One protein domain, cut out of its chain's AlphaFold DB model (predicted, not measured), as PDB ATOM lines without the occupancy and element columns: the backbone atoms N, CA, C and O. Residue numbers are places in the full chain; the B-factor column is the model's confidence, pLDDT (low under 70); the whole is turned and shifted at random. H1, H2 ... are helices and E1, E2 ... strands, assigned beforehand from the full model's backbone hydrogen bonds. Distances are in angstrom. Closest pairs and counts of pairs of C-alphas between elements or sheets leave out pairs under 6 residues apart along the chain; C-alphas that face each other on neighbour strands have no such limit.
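What this domain is: This is residues 403 to 490 of the 490 residues of an uncharacterized protein of Bacillus amyloliquefaciens (UniProt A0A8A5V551). One strongly twisted sheet of six strands has a single helix, H1, packed across its hairpin E5 and E6, while the meander E2 E3 E4, each strand the antiparallel neighbour of the one before, makes the part of the sheet away from H1. The 88 printed residues hold one named helix and six named strands, in the order H1 E1 E2 E3 E4 E5 E6 along the chain. The mixed sheet runs E1 E5 E6 E4 E3 E2, and the class is mixed, helices and strands. The whole is compact and rounded, with a radius of gyration of the C-alphas of 12.5 A and spans of 32 by 26 by 25 A.

How they stand to each other: Residues 403 to 404 pair, parallel, with 434 to 435 of edge strand E1, residues 433 to 435. H1, residues 411 to 422, is on the sheet at a height of 6.5 A, with every O i to N i+4 pair within hydrogen-bond range. It lies over E6, residues 484 to 489, and only just over E5, residues 474 to 481, on which 3 of its C-alphas fall. It runs across the strands, at 68 degrees to E6 on the local plane. Its closest C-alphas to E5 are Ala 418 and Ile 479, 4.1 A. E1 and E5 are antiparallel, with N 433 and O 476 at 2.8 A. E2, residues 444 to 449, and E3, residues 452 to 456, form a hairpin, with N 446 and O 454 at 2.9 A. E3 and E4, residues 462 to 465, form another, with N 455 and O 463 at 2.9 A. E4 and E6 are parallel, with N 464 and O 487 at 2.9 A. E5 and E6 are a hairpin, with N 479 and O 486 at 2.9 A.

Where its parts are: H1 begins at C-alpha 411 (70.618, -31.946, 49.838) and measures 16.5 A. E2 measures 15.5 A, E5 19.6 A and E6 16.9 A, which ends at C-alpha 489 (78.711, -18.055, 57.921).

The domain as a whole: The C-alphas farthest apart, Asn 427 and Ala 443, are 36.8 A apart. The printed part has no cut and no long link; its mean pLDDT is 90.9, and no printed residue is under 70.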
ATOM      1  N   THR A 403      64.286 -18.145  55.949       95.81
ATOM      2  CA  THR A 403      64.675 -18.817  57.190       95.81
ATOM      3  C   THR A 403      64.259 -20.276  57.119       95.81
ATOM      4  O   THR A 403      63.109 -20.563  56.794       95.81
ATOM      5  N   THR A 404      65.174 -21.182  57.444       96.25
ATOM      6  CA  THR A 404      64.939 -22.631  57.443       96.25
ATOM      7  C   THR A 404      65.707 -23.298  58.585       96.25
ATOM      8  O   THR A 404      66.516 -22.652  59.245       96.25
ATOM      9  N   SER A 405      65.401 -24.562  58.853       95.06
ATOM     10  CA  SER A 405      66.208 -25.431  59.715       95.06
ATOM     11  C   SER A 405      67.394 -25.994  58.922       95.06
ATOM     12  O   SER A 405      67.301 -26.093  57.695       95.06
ATOM     13  N   ILE A 406      68.479 -26.388  59.592       93.25
ATOM     14  CA  ILE A 406      69.626 -27.065  58.957       93.25
ATOM     15  C   ILE A 406      69.181 -28.322  58.182       93.25
ATOM     16  O   ILE A 406      69.610 -28.544  57.053       93.25
ATOM     17  N   THR A 407      68.198 -29.054  58.714       93.25
ATOM     18  CA  THR A 407      67.556 -30.223  58.085       93.25
ATOM     19  C   THR A 407      66.343 -29.859  57.220       93.25
ATOM     20  O   THR A 407      65.686 -30.731  56.655       93.25
ATOM     21  N   GLY A 408      66.013 -28.570  57.105       92.88
ATOM     22  CA  GLY A 408      64.775 -28.099  56.485       92.88
ATOM     23  C   GLY A 408      64.776 -28.099  54.955       92.88
ATOM     24  O   GLY A 408      63.725 -27.876  54.356       92.88
ATOM     25  N   LEU A 409      65.926 -28.326  54.313       93.94
ATOM     26  CA  LEU A 409      66.050 -28.448  52.861       93.94
ATOM     27  C   LEU A 409      66.654 -29.801  52.485       93.94
ATOM     28  O   LEU A 409      67.514 -30.337  53.179       93.94
ATOM     29  N   LYS A 410      66.240 -30.328  51.329       93.19
ATOM     30  CA  LYS A 410      66.890 -31.495  50.725       93.19
ATOM     31  C   LYS A 410      68.309 -31.124  50.288       93.19
ATOM     32  O   LYS A 410      68.541 -30.006  49.830       93.19
ATOM     33  N   ARG A 411      69.227 -32.099  50.310       91.12
ATOM     34  CA  ARG A 411      70.618 -31.946  49.838       91.12
ATOM     35  C   ARG A 411      70.715 -31.293  48.453       91.12
ATOM     36  O   ARG A 411      71.528 -30.396  48.270       91.12
ATOM     37  N   LEU A 412      69.865 -31.706  47.509       92.56
ATOM     38  CA  LEU A 412      69.826 -31.134  46.157       92.56
ATOM     39  C   LEU A 412      69.483 -29.638  46.164       92.56
ATOM     40  O   LEU A 412      70.109 -28.874  45.446       92.56
ATOM     41  N   SER A 413      68.562 -29.194  47.021       95.06
ATOM     42  CA  SER A 413      68.204 -27.773  47.115       95.06
ATOM     43  C   SER A 413      69.337 -26.928  47.699       95.06
ATOM     44  O   SER A 413      69.543 -25.800  47.263       95.06
ATOM     45  N   TRP A 414      70.102 -27.466  48.655       94.50
ATOM     46  CA  TRP A 414      71.321 -26.804  49.126       94.50
ATOM     47  C   TRP A 414      72.377 -26.699  48.023       94.50
ATOM     48  O   TRP A 414      73.007 -25.653  47.894       94.50
ATOM     49  N   GLN A 415      72.544 -27.751  47.215       93.50
ATOM     50  CA  GLN A 415      73.473 -27.762  46.080       93.50
ATOM     51  C   GLN A 415      73.066 -26.778  44.977       93.50
ATOM     52  O   GLN A 415      73.923 -26.056  44.487       93.50
ATOM     53  N   GLU A 416      71.780 -26.690  44.625       94.25
ATOM     54  CA  GLU A 416      71.284 -25.704  43.650       94.25
ATOM     55  C   GLU A 416      71.571 -24.264  44.106       94.25
ATOM     56  O   GLU A 416      72.018 -23.433  43.320       94.25
ATOM     57  N   ILE A 417      71.345 -23.959  45.389       95.62
ATOM     58  CA  ILE A 417      71.627 -22.627  45.949       95.62
ATOM     59  C   ILE A 417      73.137 -22.367  46.007       95.62
ATOM     60  O   ILE A 417      73.584 -21.247  45.769       95.62
ATOM     61  N   ALA A 418      73.925 -23.393  46.325       93.50
ATOM     62  CA  ALA A 418      75.376 -23.324  46.316       93.50
ATOM     63  C   ALA A 418      75.938 -23.038  44.916       93.50
ATOM     64  O   ALA A 418      76.821 -22.193  44.794       93.50
ATOM     65  N   ASP A 419      75.410 -23.687  43.875       92.50
ATOM     66  CA  ASP A 419      75.793 -23.426  42.482       92.50
ATOM     67  C   ASP A 419      75.450 -21.987  42.075       92.50
ATOM     68  O   ASP A 419      76.326 -21.261  41.612       92.50
ATOM     69  N   TYR A 420      74.231 -21.519  42.381       94.31
ATOM     70  CA  TYR A 420      73.852 -20.115  42.179       94.31
ATOM     71  C   TYR A 420      74.833 -19.149  42.865       94.31
ATOM     72  O   TYR A 420      75.280 -18.171  42.270       94.31
ATOM     73  N   ASN A 421      75.207 -19.427  44.117       93.56
ATOM     74  CA  ASN A 421      76.104 -18.566  44.884       93.56
ATOM     75  C   ASN A 421      77.541 -18.542  44.351       93.56
ATOM     76  O   ASN A 421      78.202 -17.507  44.455       93.56
ATOM     77  N   GLU A 422      78.044 -19.629  43.765       90.12
ATOM     78  CA  GLU A 422      79.356 -19.628  43.099       90.12
ATOM     79  C   GLU A 422      79.371 -18.742  41.843       90.12
ATOM     80  O   GLU A 422      80.428 -18.216  41.484       90.12
ATOM     81  N   MET A 423      78.196 -18.523  41.244       92.38
ATOM     82  CA  MET A 423      77.965 -17.647  40.091       92.38
ATOM     83  C   MET A 423      77.404 -16.266  40.482       92.38
ATOM     84  O   MET A 423      76.975 -15.502  39.621       92.38
ATOM     85  N   SER A 424      77.405 -15.932  41.775       91.31
ATOM     86  CA  SER A 424      76.915 -14.650  42.296       91.31
ATOM     87  C   SER A 424      78.007 -13.567  42.321       91.31
ATOM     88  O   SER A 424      79.205 -13.844  42.464       91.31
ATOM     89  N   GLY A 425      77.599 -12.301  42.229       88.19
ATOM     90  CA  GLY A 425      78.493 -11.146  42.192       88.19
ATOM     91  C   GLY A 425      77.742  -9.827  42.036       88.19
ATOM     92  O   GLY A 425      76.650  -9.658  42.576       88.19
ATOM     93  N   VAL A 426      78.342  -8.871  41.324       86.44
ATOM     94  CA  VAL A 426      77.682  -7.593  41.020       86.44
ATOM     95  C   VAL A 426      76.381  -7.868  40.257       86.44
ATOM     96  O   VAL A 426      76.355  -8.725  39.378       86.44
ATOM     97  N   ASN A 427      75.295  -7.196  40.658       88.81
ATOM     98  CA  ASN A 427      73.924  -7.340  40.139       88.81
ATOM     99  C   ASN A 427      73.266  -8.731  40.288       88.81
ATOM    100  O   ASN A 427      72.105  -8.902  39.927       88.81
ATOM    101  N   MET A 428      73.941  -9.697  40.918       90.50
ATOM    102  CA  MET A 428      73.410 -11.015  41.282       90.50
ATOM    103  C   MET A 428      73.887 -11.371  42.693       90.50
ATOM    104  O   MET A 428      74.854 -12.108  42.856       90.50
ATOM    105  N   ASP A 429      73.243 -10.816  43.724       89.88
ATOM    106  CA  ASP A 429      73.652 -11.015  45.122       89.88
ATOM    107  C   ASP A 429      73.667 -12.507  45.515       89.88
ATOM    108  O   ASP A 429      72.765 -13.248  45.124       89.88
ATOM    109  N   PRO A 430      74.584 -12.974  46.379       92.38
ATOM    110  CA  PRO A 430      74.473 -14.315  46.943       92.38
ATOM    111  C   PRO A 430      73.168 -14.479  47.742       92.38
ATOM    112  O   PRO A 430      72.647 -13.541  48.351       92.38
ATOM    113  N   ILE A 431      72.630 -15.694  47.764       94.69
ATOM    114  CA  ILE A 431      71.523 -16.106  48.625       94.69
ATOM    115  C   ILE A 431      72.053 -16.326  50.040       94.69
ATOM    116  O   ILE A 431      72.956 -17.139  50.271       94.69
ATOM    117  N   VAL A 432      71.450 -15.618  50.993       95.12
ATOM    118  CA  VAL A 432      71.788 -15.664  52.418       95.12
ATOM    119  C   VAL A 432      70.603 -16.212  53.203       95.12
ATOM    120  O   VAL A 432      69.493 -15.673  53.185       95.12
ATOM    121  N   ILE A 433      70.842 -17.287  53.945       96.31
ATOM    122  CA  ILE A 433      69.802 -18.067  54.614       96.31
ATOM    123  C   ILE A 433      69.993 -17.968  56.117       96.31
ATOM    124  O   ILE A 433      71.084 -18.184  56.631       96.31
ATOM    125  N   LYS A 434      68.924 -17.664  56.856       96.19
ATOM    126  CA  LYS A 434      68.962 -17.728  58.321       96.19
ATOM    127  C   LYS A 434      68.630 -19.143  58.797       96.19
ATOM    128  O   LYS A 434      67.542 -19.632  58.490       96.19
ATOM    129  N   LEU A 435      69.506 -19.743  59.600       96.50
ATOM    130  CA  LEU A 435      69.217 -20.993  60.309       96.50
ATOM    131  C   LEU A 435      68.416 -20.713  61.592       96.50
ATOM    132  O   LEU A 435      68.682 -19.726  62.289       96.50
ATOM    133  N   ARG A 436      67.410 -21.546  61.886       96.31
ATOM    134  CA  ARG A 436      66.536 -21.401  63.072       96.31
ATOM    135  C   ARG A 436      67.270 -21.732  64.367       96.31
ATOM    136  O   ARG A 436      67.056 -21.066  65.373       96.31
ATOM    137  N   GLU A 437      68.139 -22.728  64.301       94.75
ATOM    138  CA  GLU A 437      68.916 -23.302  65.394       94.75
ATOM    139  C   GLU A 437      69.882 -22.276  65.996       94.75
ATOM    140  O   GLU A 437      70.065 -22.195  67.211       94.75
ATOM    141  N   GLY A 438      70.487 -21.450  65.137       92.75
ATOM    142  CA  GLY A 438      71.584 -20.579  65.539       92.75
ATOM    143  C   GLY A 438      72.800 -21.366  66.042       92.75
ATOM    144  O   GLY A 438      72.895 -22.578  65.875       92.75
ATOM    145  N   VAL A 439      73.748 -20.661  66.655       92.44
ATOM    146  CA  VAL A 439      74.976 -21.262  67.204       92.44
ATOM    147  C   VAL A 439      74.661 -22.180  68.389       92.44
ATOM    148  O   VAL A 439      75.288 -23.219  68.545       92.44
ATOM    149  N   LYS A 440      73.674 -21.817  69.214       92.94
ATOM    150  CA  LYS A 440      73.262 -22.588  70.397       92.94
ATOM    151  C   LYS A 440      72.644 -23.947  70.064       92.94
ATOM    152  O   LYS A 440      72.604 -24.793  70.943       92.94
ATOM    153  N   GLY A 441      72.157 -24.144  68.839       92.44
ATOM    154  CA  GLY A 441      71.661 -25.443  68.379       92.44
ATOM    155  C   GLY A 441      72.745 -26.352  67.794       92.44
ATOM    156  O   GLY A 441      72.410 -27.374  67.205       92.44
ATOM    157  N   ALA A 442      74.023 -25.975  67.896       94.56
ATOM    158  CA  ALA A 442      75.132 -26.827  67.488       94.56
ATOM    159  C   ALA A 442      75.330 -27.982  68.479       94.56
ATOM    160  O   ALA A 442      75.291 -27.779  69.691       94.56
ATOM    161  N   ALA A 443      75.617 -29.170  67.953       96.06
ATOM    162  CA  ALA A 443      76.034 -30.324  68.743       96.06
ATOM    163  C   ALA A 443      77.472 -30.152  69.259       96.06
ATOM    164  O   ALA A 443      77.794 -30.520  70.386       96.06
ATOM    165  N   ARG A 444      78.345 -29.573  68.426       96.44
ATOM    166  CA  ARG A 444      79.752 -29.300  68.745       96.44
ATOM    167  C   ARG A 444      80.252 -28.073  67.988       96.44
ATOM    168  O   ARG A 444      79.781 -27.776  66.894       96.44
ATOM    169  N   ILE A 445      81.235 -27.377  68.557       95.88
ATOM    170  CA  ILE A 445      81.987 -26.322  67.872       95.88
ATOM    171  C   ILE A 445      83.473 -26.666  67.937       95.88
ATOM    172  O   ILE A 445      84.052 -26.674  69.021       95.88
ATOM    173  N   ASP A 446      84.081 -26.898  66.777       94.94
ATOM    174  CA  ASP A 446      85.506 -27.207  66.649       94.94
ATOM    175  C   ASP A 446      86.271 -25.932  66.266       94.94
ATOM    176  O   ASP A 446      86.048 -25.346  65.205       94.94
ATOM    177  N   VAL A 447      87.173 -25.468  67.136       92.50
ATOM    178  CA  VAL A 447      88.032 -24.304  66.861       92.50
ATOM    179  C   VAL A 447      89.281 -24.782  66.127       92.50
ATOM    180  O   VAL A 447      90.122 -25.466  66.699       92.50
ATOM    181  N   ILE A 448      89.391 -24.425  64.848       88.38
ATOM    182  CA  ILE A 448      90.470 -24.887  63.960       88.38
ATOM    183  C   ILE A 448      91.637 -23.891  63.955       88.38
ATOM    184  O   ILE A 448      92.791 -24.283  63.815       88.38
ATOM    185  N   SER A 449      91.348 -22.593  64.077       83.75
ATOM    186  CA  SER A 449      92.344 -21.519  64.203       83.75
ATOM    187  C   SER A 449      91.696 -20.254  64.770       83.75
ATOM    188  O   SER A 449      90.469 -20.162  64.818       83.75
ATOM    189  N   ASP A 450      92.495 -19.224  65.058       77.00
ATOM    190  CA  ASP A 450      92.015 -17.894  65.484       77.00
ATOM    191  C   ASP A 450      90.974 -17.277  64.539       77.00
ATOM    192  O   ASP A 450      90.190 -16.411  64.928       77.00
ATOM    193  N   ARG A 451      90.973 -17.702  63.269       78.00
ATOM    194  CA  ARG A 451      90.096 -17.174  62.220       78.00
ATOM    195  C   ARG A 451      89.076 -18.181  61.709       78.00
ATOM    196  O   ARG A 451      88.311 -17.817  60.827       78.00
ATOM    197  N   ARG A 452      89.066 -19.425  62.198       88.06
ATOM    198  CA  ARG A 452      88.142 -20.466  61.724       88.06
ATOM    199  C   ARG A 452      87.653 -21.335  62.866       88.06
ATOM    200  O   ARG A 452      88.448 -21.972  63.554       88.06
ATOM    201  N   ARG A 453      86.335 -21.472  62.945       93.00
ATOM    202  CA  ARG A 453      85.680 -22.549  63.684       93.00
ATOM    203  C   ARG A 453      84.623 -23.219  62.821       93.00
ATOM    204  O   ARG A 453      84.008 -22.565  61.979       93.00
ATOM    205  N   ASP A 454      84.397 -24.491  63.075       94.38
ATOM    206  CA  ASP A 454      83.369 -25.284  62.423       94.38
ATOM    207  C   ASP A 454      82.251 -25.559  63.440       94.38
ATOM    208  O   ASP A 454      82.489 -26.058  64.537       94.38
ATOM    209  N   ILE A 455      81.030 -25.154  63.094       95.38
ATOM    210  CA  ILE A 455      79.824 -25.312  63.912       95.38
ATOM    211  C   ILE A 455      79.081 -26.534  63.378       95.38
ATOM    212  O   ILE A 455      78.589 -26.509  62.249       95.38
ATOM    213  N   ILE A 456      79.036 -27.600  64.170       95.56
ATOM    214  CA  ILE A 456      78.598 -28.933  63.750       95.56
ATOM    215  C   ILE A 456      77.229 -29.228  64.357       95.56
ATOM    216  O   ILE A 456      77.041 -29.088  65.567       95.56
ATOM    217  N   PHE A 457      76.279 -29.647  63.525       94.94
ATOM    218  CA  PHE A 457      74.920 -30.022  63.927       94.94
ATOM    219  C   PHE A 457      74.779 -31.542  64.077       94.94
ATOM    220  O   PHE A 457      75.601 -32.298  63.562       94.94
ATOM    221  N   GLU A 458      73.739 -32.009  64.775       92.75
ATOM    222  CA  GLU A 458      73.548 -33.446  65.057       92.75
ATOM    223  C   GLU A 458      73.445 -34.318  63.801       92.75
ATOM    224  O   GLU A 458      73.861 -35.472  63.800       92.75
ATOM    225  N   ASN A 459      72.941 -33.756  62.701       88.81
ATOM    226  CA  ASN A 459      72.858 -34.442  61.414       88.81
ATOM    227  C   ASN A 459      74.209 -34.528  60.670       88.81
ATOM    228  O   ASN A 459      74.251 -35.032  59.549       88.81
ATOM    229  N   GLY A 460      75.294 -34.018  61.261       88.94
ATOM    230  CA  GLY A 460      76.637 -33.993  60.684       88.94
ATOM    231  C   GLY A 460      76.908 -32.823  59.734       88.94
ATOM    232  O   GLY A 460      78.032 -32.702  59.246       88.94
ATOM    233  N   ASP A 461      75.927 -31.950  59.475       90.69
ATOM    234  CA  ASP A 461      76.164 -30.745  58.677       90.69
ATOM    235  C   ASP A 461      77.059 -29.757  59.431       90.69
ATOM    236  O   ASP A 461      76.974 -29.591  60.651       90.69
ATOM    237  N   VAL A 462      77.903 -29.063  58.668       92.69
ATOM    238  CA  VAL A 462      78.901 -28.133  59.199       92.69
ATOM    239  C   VAL A 462      78.687 -26.741  58.620       92.69
ATOM    240  O   VAL A 462      78.650 -26.553  57.401       92.69
ATOM    241  N   VAL A 463      78.599 -25.753  59.508       94.31
ATOM    242  CA  VAL A 463      78.700 -24.333  59.165       94.31
ATOM    243  C   VAL A 463      80.104 -23.853  59.511       94.31
ATOM    244  O   VAL A 463      80.465 -23.743  60.682       94.31
ATOM    245  N   THR A 464      80.896 -23.537  58.491       92.81
ATOM    246  CA  THR A 464      82.233 -22.970  58.674       92.81
ATOM    247  C   THR A 464      82.133 -21.465  58.898       92.81
ATOM    248  O   THR A 464      81.545 -20.730  58.103       92.81
ATOM    249  N   ASP A 465      82.721 -20.992  59.992       90.31
ATOM    250  CA  ASP A 465      82.655 -19.605  60.433       90.31
ATOM    251  C   ASP A 465      84.045 -18.962  60.437       90.31
ATOM    252  O   ASP A 465      84.901 -19.299  61.258       90.31
ATOM    253  N   PHE A 466      84.226 -17.996  59.531       84.44
ATOM    254  CA  PHE A 466      85.412 -17.137  59.441       84.44
ATOM    255  C   PHE A 466      85.191 -15.725  60.008       84.44
ATOM    256  O   PHE A 466      86.066 -14.864  59.939       84.44
ATOM    257  N   THR A 467      83.993 -15.438  60.520       79.81
ATOM    258  CA  THR A 467      83.548 -14.067  60.809       79.81
ATOM    259  C   THR A 467      83.977 -13.561  62.183       79.81
ATOM    260  O   THR A 467      83.946 -12.352  62.422       79.81
ATOM    261  N   GLY A 468      84.289 -14.475  63.108       76.06
ATOM    262  CA  GLY A 468      84.526 -14.169  64.523       76.06
ATOM    263  C   GLY A 468      83.285 -13.673  65.283       76.06
ATOM    264  O   GLY A 468      83.391 -13.292  66.445       76.06
ATOM    265  N   LYS A 469      82.091 -13.658  64.665       80.19
ATOM    266  CA  LYS A 469      80.863 -13.136  65.290       80.19
ATOM    267  C   LYS A 469      80.449 -14.005  66.481       80.19
ATOM    268  O   LYS A 469      80.263 -15.213  66.355       80.19
ATOM    269  N   THR A 470      80.189 -13.397  67.631       81.56
ATOM    270  CA  THR A 470      79.712 -14.107  68.837       81.56
ATOM    271  C   THR A 470      78.188 -14.234  68.904       81.56
ATOM    272  O   THR A 470      77.655 -14.883  69.799       81.56
ATOM    273  N   THR A 471      77.463 -13.639  67.952       87.31
ATOM    274  CA  THR A 471      75.996 -13.657  67.942       87.31
ATOM    275  C   THR A 471      75.452 -15.074  67.757       87.31
ATOM    276  O   THR A 471      76.024 -15.875  67.019       87.31
ATOM    277  N   ASN A 472      74.307 -15.374  68.384       91.50
ATOM    278  CA  ASN A 472      73.630 -16.661  68.188       91.50
ATOM    279  C   ASN A 472      73.071 -16.819  66.765       91.50
ATOM    280  O   ASN A 472      72.914 -17.930  66.274       91.50
ATOM    281  N   THR A 473      72.742 -15.713  66.096       92.75
ATOM    282  CA  THR A 473      72.186 -15.751  64.743       92.75
ATOM    283  C   THR A 473      73.198 -16.337  63.760       92.75
ATOM    284  O   THR A 473      74.297 -15.798  63.586       92.75
ATOM    285  N   LEU A 474      72.780 -17.395  63.065       93.69
ATOM    286  CA  LEU A 474      73.496 -17.968  61.933       93.69
ATOM    287  C   LEU A 474      72.821 -17.553  60.632       93.69
ATOM    288  O   LEU A 474      71.725 -18.006  60.307       93.69
ATOM    289  N   LEU A 475      73.492 -16.658  59.915       94.19
ATOM    290  CA  LEU A 475      73.256 -16.425  58.499       94.19
ATOM    291  C   LEU A 475      74.296 -17.230  57.739       94.19
ATOM    292  O   LEU A 475      75.477 -17.151  58.077       94.19
ATOM    293  N   VAL A 476      73.857 -18.012  56.763       94.31
ATOM    294  CA  VAL A 476      74.720 -18.886  55.979       94.31
ATOM    295  C   VAL A 476      74.572 -18.613  54.493       94.31
ATOM    296  O   VAL A 476      73.470 -18.375  53.997       94.31
ATOM    297  N   THR A 477      75.692 -18.683  53.790       93.44
ATOM    298  CA  THR A 477      75.788 -18.684  52.336       93.44
ATOM    299  C   THR A 477      76.238 -20.082  51.919       93.44
ATOM    300  O   THR A 477      77.375 -20.464  52.215       93.44
ATOM    301  N   PRO A 478      75.360 -20.881  51.286       93.94
ATOM    302  CA  PRO A 478      75.769 -22.138  50.674       93.94
ATOM    303  C   PRO A 478      76.789 -21.880  49.565       93.94
ATOM    304  O   PRO A 478      76.612 -20.953  48.782       93.94
ATOM    305  N   ILE A 479      77.832 -22.694  49.500       90.44
ATOM    306  CA  ILE A 479      78.853 -22.688  48.447       90.44
ATOM    307  C   ILE A 479      79.036 -24.107  47.927       90.44
ATOM    308  O   ILE A 479      78.710 -25.069  48.636       90.44
ATOM    309  N   LEU A 480      79.543 -24.259  46.702       87.81
ATOM    310  CA  LEU A 480      79.872 -25.592  46.207       87.81
ATOM    311  C   LEU A 480      81.017 -26.177  47.034       87.81
ATOM    312  O   LEU A 480      81.831 -25.463  47.614       87.81
ATOM    313  N   ALA A 481      81.044 -27.501  47.106       81.06
ATOM    314  CA  ALA A 481      82.124 -28.270  47.696       81.06
ATOM    315  C   ALA A 481      82.362 -29.527  46.855       81.06
ATOM    316  O   ALA A 481      81.486 -29.963  46.109       81.06
ATOM    317  N   ARG A 482      83.532 -30.163  47.014       72.31
ATOM    318  CA  ARG A 482      83.954 -31.327  46.205       72.31
ATOM    319  C   ARG A 482      82.878 -32.415  46.067       72.31
ATOM    320  O   ARG A 482      82.767 -32.998  44.999       72.31
ATOM    321  N   ASN A 483      82.102 -32.659  47.126       75.06
ATOM    322  CA  ASN A 483      81.061 -33.688  47.168       75.06
ATOM    323  C   ASN A 483      79.664 -33.111  47.470       75.06
ATOM    324  O   ASN A 483      78.833 -33.799  48.061       75.06
ATOM    325  N   GLY A 484      79.380 -31.853  47.117       86.06
ATOM    326  CA  GLY A 484      78.059 -31.251  47.308       86.06
ATOM    327  C   GLY A 484      78.123 -29.772  47.656       86.06
ATOM    328  O   GLY A 484      78.510 -28.969  46.818       86.06
ATOM    329  N   TYR A 485      77.723 -29.425  48.878       91.06
ATOM    330  CA  TYR A 485      77.732 -28.049  49.371       91.06
ATOM    331  C   TYR A 485      78.485 -27.940  50.697       91.06
ATOM    332  O   TYR A 485      78.673 -28.929  51.407       91.06
ATOM    333  N   GLN A 486      78.874 -26.717  51.030       91.00
ATOM    334  CA  GLN A 486      79.319 -26.304  52.356       91.00
ATOM    335  C   GLN A 486      78.558 -25.035  52.744       91.00
ATOM    336  O   GLN A 486      78.189 -24.235  51.884       91.00
ATOM    337  N   LEU A 487      78.294 -24.846  54.035       93.62
ATOM    338  CA  LEU A 487      77.651 -23.637  54.540       93.62
ATOM    339  C   LEU A 487      78.713 -22.720  55.143       93.62
ATOM    340  O   LEU A 487      79.378 -23.093  56.108       93.62
ATOM    341  N   LEU A 488      78.870 -21.517  54.591       92.00
ATOM    342  CA  LEU A 488      79.730 -20.488  55.174       92.00
ATOM    343  C   LEU A 488      78.899 -19.503  55.975       92.00
ATOM    344  O   LEU A 488      77.867 -19.040  55.498       92.00
ATOM    345  N   ARG A 489      79.352 -19.133  57.170       91.31
ATOM    346  CA  ARG A 489      78.711 -18.055  57.921       91.31
ATOM    347  C   ARG A 489      78.947 -16.704  57.234       91.31
ATOM    348  O   ARG A 489      80.094 -16.344  56.975       91.31
ATOM    349  N   ALA A 490      77.865 -15.962  56.998       83.00
ATOM    350  CA  ALA A 490      77.859 -14.608  56.430       83.00
ATOM    351  C   ALA A 490      78.058 -13.516  57.496       83.00
ATOM    352  O   ALA A 490      77.568 -13.660  58.646       83.00
TER     353      ALA A 490